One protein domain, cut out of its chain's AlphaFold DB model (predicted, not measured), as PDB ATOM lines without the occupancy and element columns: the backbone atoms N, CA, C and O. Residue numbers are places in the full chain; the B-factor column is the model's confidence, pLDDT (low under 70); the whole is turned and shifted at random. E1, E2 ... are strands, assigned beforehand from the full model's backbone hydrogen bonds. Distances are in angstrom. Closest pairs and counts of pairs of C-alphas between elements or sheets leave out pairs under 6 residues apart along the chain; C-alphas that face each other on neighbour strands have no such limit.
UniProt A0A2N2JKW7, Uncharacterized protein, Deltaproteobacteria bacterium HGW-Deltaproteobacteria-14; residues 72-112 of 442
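Overview. This is residues 72 to 112 of the 442 residues of an uncharacterized protein of Deltaproteobacteria bacterium HGW-Deltaproteobacteria-14 (UniProt A0A2N2JKW7). This is a rod with little regular structure: a small hairpin of two strands, E1 and E2, and a long stretch without named elements that runs on past the end of E2, folds back beside the hairpin and winds into an irregular loop at the other end. The printed part has 41 residues, of which 9 are in the two named strands; the class is all strand, the order E1, E2, antiparallel, with no named helix. It is only just loose, close to compact, with a radius of gyration of the C-alphas of 10.9 A and spans of 35 by 15 by 12 A.

Arrangement. E1, residues 72 to 75, and E2, residues 81 to 85, are a hairpin with a tight link, antiparallel at 131 degrees between their directions. C-alphas 73 and 83 face each other at 4.6 A. N 74 and O 82, and N 82 and O 74, are within hydrogen-bond range, each at 2.9 A.

Along the chain. E1 begins at C-alpha 72 (26.273, -7.174, -42.092) and is 10.4 A long. E2 is 13.6 A long and ends at C-alpha 85 (27.229, -2.157, -37.402).

Size, cuts and confidence. The C-alphas farthest apart, of Lys 88 and Asp 101, are 36.0 A apart. Residues 86 to 112 hold no named element. The printed part has no cut, and no printed residue is under pLDDT 70.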
ATOM      1  N   GLU A  72      26.947  -6.482 -40.993       92.62
ATOM      2  CA  GLU A  72      26.273  -7.174 -42.092       92.62
ATOM      3  C   GLU A  72      25.921  -6.214 -43.232       92.62
ATOM      4  O   GLU A  72      25.882  -4.994 -43.048       92.62
ATOM      5  N   ALA A  73      25.656  -6.789 -44.407       92.31
ATOM      6  CA  ALA A  73      25.206  -6.053 -45.577       92.31
ATOM      7  C   ALA A  73      23.754  -5.574 -45.414       92.31
ATOM      8  O   ALA A  73      22.902  -6.293 -44.890       92.31
ATOM      9  N   CYS A  74      23.460  -4.379 -45.911       89.56
ATOM     10  CA  CYS A  74      22.137  -3.765 -45.877       89.56
ATOM     11  C   CYS A  74      21.864  -2.988 -47.170       89.56
ATOM     12  O   CYS A  74      22.787  -2.636 -47.900       89.56
ATOM     13  N   VAL A  75      20.588  -2.731 -47.461       89.81
ATOM     14  CA  VAL A  75      20.185  -1.905 -48.608       89.81
ATOM     15  C   VAL A  75      20.083  -0.450 -48.158       89.81
ATOM     16  O   VAL A  75      19.479  -0.159 -47.121       89.81
ATOM     17  N   THR A  76      20.696   0.446 -48.921       87.62
ATOM     18  CA  THR A  76      20.748   1.890 -48.659       87.62
ATOM     19  C   THR A  76      19.513   2.609 -49.222       87.62
ATOM     20  O   THR A  76      18.664   2.007 -49.884       87.62
ATOM     21  N   SER A  77      19.392   3.921 -48.989       83.44
ATOM     22  CA  SER A  77      18.329   4.746 -49.587       83.44
ATOM     23  C   SER A  77      18.423   4.860 -51.113       83.44
ATOM     24  O   SER A  77      17.391   5.027 -51.758       83.44
ATOM     25  N   CYS A  78      19.625   4.730 -51.681       80.12
ATOM     26  CA  CYS A  78      19.889   4.720 -53.122       80.12
ATOM     27  C   CYS A  78      19.906   3.295 -53.731       80.12
ATOM     28  O   CYS A  78      20.250   3.118 -54.893       80.12
ATOM     29  N   LEU A  79      19.460   2.277 -52.973       82.38
ATOM     30  CA  LEU A  79      19.395   0.848 -53.345       82.38
ATOM     31  C   LEU A  79      20.748   0.123 -53.493       82.38
ATOM     32  O   LEU A  79      20.769  -1.057 -53.855       82.38
ATOM     33  N   THR A  80      21.857   0.772 -53.144       84.81
ATOM     34  CA  THR A  80      23.193   0.158 -53.088       84.81
ATOM     35  C   THR A  80      23.370  -0.737 -51.857       84.81
ATOM     36  O   THR A  80      22.535  -0.767 -50.943       84.81
ATOM     37  N   VAL A  81      24.442  -1.537 -51.844       90.19
ATOM     38  CA  VAL A  81      24.734  -2.495 -50.764       90.19
ATOM     39  C   VAL A  81      25.740  -1.884 -49.790       90.19
ATOM     40  O   VAL A  81      26.948  -1.927 -50.017       90.19
ATOM     41  N   GLY A  82      25.222  -1.317 -48.704       89.06
ATOM     42  CA  GLY A  82      26.002  -0.765 -47.597       89.06
ATOM     43  C   GLY A  82      26.286  -1.781 -46.488       89.06
ATOM     44  O   GLY A  82      25.897  -2.948 -46.568       89.06
ATOM     45  N   GLU A  83      26.923  -1.319 -45.413       93.81
ATOM     46  CA  GLU A  83      27.129  -2.083 -44.177       93.81
ATOM     47  C   GLU A  83      26.444  -1.417 -42.978       93.81
ATOM     48  O   GLU A  83      26.506  -0.198 -42.801       93.81
ATOM     49  N   ARG A  84      25.870  -2.222 -42.079       91.56
ATOM     50  CA  ARG A  84      25.411  -1.769 -40.756       91.56
ATOM     51  C   ARG A  84      26.181  -2.453 -39.633       91.56
ATOM     52  O   ARG A  84      26.490  -3.639 -39.712       91.56
ATOM     53  N   LEU A  85      26.504  -1.690 -38.588       92.75
ATOM     54  CA  LEU A  85      27.229  -2.157 -37.402       92.75
ATOM     55  C   LEU A  85      26.242  -2.478 -36.274       92.75
ATOM     56  O   LEU A  85      25.407  -1.641 -35.927       92.75
ATOM     57  N   CYS A  86      26.376  -3.647 -35.655       88.56
ATOM     58  CA  CYS A  86      25.665  -3.977 -34.427       88.56
ATOM     59  C   CYS A  86      26.355  -3.356 -33.203       88.56
ATOM     60  O   CYS A  86      27.564  -3.518 -33.015       88.56
ATOM     61  N   LEU A  87      25.585  -2.709 -32.323       86.31
ATOM     62  CA  LEU A  87      26.052  -2.300 -30.984       86.31
ATOM     63  C   LEU A  87      25.184  -2.883 -29.859       86.31
ATOM     64  O   LEU A  87      25.714  -3.291 -28.826       86.31
ATOM     65  N   LYS A  88      23.867  -2.948 -30.078       83.50
ATOM     66  CA  LYS A  88      22.894  -3.693 -29.261       83.50
ATOM     67  C   LYS A  88      21.748  -4.183 -30.146       83.50
ATOM     68  O   LYS A  88      21.399  -5.359 -30.152       83.50
ATOM     69  N   GLU A  89      21.204  -3.223 -30.878       88.81
ATOM     70  CA  GLU A  89      20.389  -3.384 -32.075       88.81
ATOM     71  C   GLU A  89      21.254  -3.024 -33.296       88.81
ATOM     72  O   GLU A  89      22.383  -2.518 -33.144       88.81
ATOM     73  N   TRP A  90      20.745  -3.287 -34.497       88.94
ATOM     74  CA  TRP A  90      21.413  -2.901 -35.739       88.94
ATOM     75  C   TRP A  90      21.410  -1.382 -35.947       88.94
ATOM     76  O   TRP A  90      20.367  -0.732 -35.925       88.94
ATOM     77  N   GLY A  91      22.590  -0.812 -36.206       86.94
ATOM     78  CA  GLY A  91      22.729   0.593 -36.584       86.94
ATOM     79  C   GLY A  91      22.120   0.930 -37.957       86.94
ATOM     80  O   GLY A  91      21.700   0.033 -38.699       86.94
ATOM     81  N   PRO A  92      22.096   2.224 -38.330       88.88
ATOM     82  CA  PRO A  92      21.705   2.644 -39.673       88.88
ATOM     83  C   PRO A  92      22.621   2.014 -40.730       88.88
ATOM     84  O   PRO A  92      23.794   1.736 -40.464       88.88
ATOM     85  N   CYS A  93      22.086   1.811 -41.934       91.81
ATOM     86  CA  CYS A  93      22.889   1.373 -43.069       91.81
ATOM     87  C   CYS A  93      23.838   2.500 -43.487       91.81
ATOM     88  O   CYS A  93      23.381   3.601 -43.793       91.81
ATOM     89  N   VAL A  94      25.143   2.232 -43.471       93.00
ATOM     90  CA  VAL A  94      26.166   3.137 -43.998       93.00
ATOM     91  C   VAL A  94      26.464   2.692 -45.431       93.00
ATOM     92  O   VAL A  94      26.830   1.529 -45.620       93.00
ATOM     93  N   PRO A  95      26.282   3.559 -46.435       90.31
ATOM     94  CA  PRO A  95      26.496   3.198 -47.830       90.31
ATOM     95  C   PRO A  95      27.989   2.952 -48.139       90.31
ATOM     96  O   PRO A  95      28.861   3.340 -47.348       90.31
ATOM     97  N   PRO A  96      28.305   2.234 -49.234       88.00
ATOM     98  CA  PRO A  96      29.683   2.018 -49.672       88.00
ATOM     99  C   PRO A  96      30.334   3.327 -50.165       88.00
ATOM    100  O   PRO A  96      29.631   4.292 -50.436       88.00
ATOM    101  N   PRO A  97      31.672   3.386 -50.307       87.19
ATOM    102  CA  PRO A  97      32.335   4.483 -51.013       87.19
ATOM    103  C   PRO A  97      32.067   4.432 -52.525       87.19
ATOM    104  O   PRO A  97      32.061   3.340 -53.096       87.19
ATOM    105  N   GLU A  98      31.974   5.608 -53.153       85.50
ATOM    106  CA  GLU A  98      31.766   5.809 -54.597       85.50
ATOM    107  C   GLU A  98      32.591   4.888 -55.515       85.50
ATOM    108  O   GLU A  98      33.814   4.738 -55.364       85.50
ATOM    109  N   ARG A  99      31.927   4.312 -56.526       84.62
ATOM    110  CA  ARG A  99      32.529   3.367 -57.473       84.62
ATOM    111  C   ARG A  99      32.494   3.901 -58.911       84.62
ATOM    112  O   ARG A  99      31.690   3.472 -59.728       84.62
ATOM    113  N   CYS A 100      33.505   4.713 -59.230       78.00
ATOM    114  CA  CYS A 100      33.791   5.444 -60.483       78.00
ATOM    115  C   CYS A 100      33.646   4.742 -61.872       78.00
ATOM    116  O   CYS A 100      34.159   5.276 -62.862       78.00
ATOM    117  N   ASP A 101      33.053   3.551 -61.996       74.75
ATOM    118  CA  ASP A 101      32.860   2.801 -63.244       74.75
ATOM    119  C   ASP A 101      31.433   2.246 -63.481       74.75
ATOM    120  O   ASP A 101      31.245   1.497 -64.442       74.75
ATOM    121  N   ASN A 102      30.422   2.611 -62.676       73.75
ATOM    122  CA  ASN A 102      29.012   2.211 -62.890       73.75
ATOM    123  C   ASN A 102      28.049   3.337 -63.336       73.75
ATOM    124  O   ASN A 102      27.069   3.023 -64.011       73.75
ATOM    125  N   CYS A 103      28.333   4.613 -63.035       77.75
ATOM    126  CA  CYS A 103      27.370   5.729 -63.157       77.75
ATOM    127  C   CYS A 103      26.121   5.553 -62.264       77.75
ATOM    128  O   CYS A 103      25.014   5.930 -62.659       77.75
ATOM    129  N   GLU A 104      26.302   4.994 -61.069       81.94
ATOM    130  CA  GLU A 104      25.292   4.954 -60.007       81.94
ATOM    131  C   GLU A 104      25.658   5.990 -58.918       81.94
ATOM    132  O   GLU A 104      26.735   6.582 -58.950       81.94
ATOM    133  N   ASP A 105      24.730   6.272 -58.010       82.12
ATOM    134  CA  ASP A 105      24.957   7.039 -56.775       82.12
ATOM    135  C   ASP A 105      25.182   5.976 -55.693       82.12
ATOM    136  O   ASP A 105      24.223   5.315 -55.294       82.12
ATOM    137  N   ASP A 106      26.442   5.680 -55.350       86.25
ATOM    138  CA  ASP A 106      26.803   4.554 -54.479       86.25
ATOM    139  C   ASP A 106      26.768   4.950 -53.005       86.25
ATOM    140  O   ASP A 106      26.239   4.187 -52.185       86.25
ATOM    141  N   ASP A 107      27.305   6.133 -52.680       87.19
ATOM    142  CA  ASP A 107      27.375   6.667 -51.314       87.19
ATOM    143  C   ASP A 107      26.102   7.414 -50.850       87.19
ATOM    144  O   ASP A 107      25.970   7.775 -49.676       87.19
ATOM    145  N   CYS A 108      25.103   7.518 -51.732       86.31
ATOM    146  CA  CYS A 108      23.798   8.148 -51.523       86.31
ATOM    147  C   CYS A 108      23.834   9.652 -51.168       86.31
ATOM    148  O   CYS A 108      22.856  10.139 -50.578       86.31
ATOM    149  N   ASP A 109      24.900  10.403 -51.468       86.75
ATOM    150  CA  ASP A 109      24.900  11.865 -51.274       86.75
ATOM    151  C   ASP A 109      24.047  12.620 -52.318       86.75
ATOM    152  O   ASP A 109      23.609  13.753 -52.068       86.75
ATOM    153  N   GLY A 110      23.723  11.957 -53.437       83.00
ATOM    154  CA  GLY A 110      22.942  12.490 -54.551       83.00
ATOM    155  C   GLY A 110      23.768  12.940 -55.764       83.00
ATOM    156  O   GLY A 110      23.192  13.532 -56.687       83.00
ATOM    157  N   VAL A 111      25.083  12.688 -55.793       81.94
ATOM    158  CA  VAL A 111      26.003  13.088 -56.871       81.94
ATOM    159  C   VAL A 111      26.775  11.887 -57.443       81.94
ATOM    160  O   VAL A 111      27.860  11.536 -56.998       81.94
ATOM    161  N   VAL A 112      26.248  11.321 -58.534       82.00
ATOM    162  CA  VAL A 112      26.848  10.198 -59.287       82.00
ATOM    163  C   VAL A 112      28.336  10.419 -59.619       82.00
ATOM    164  O   VAL A 112      28.675  11.315 -60.407       82.00
TER     165      VAL A 112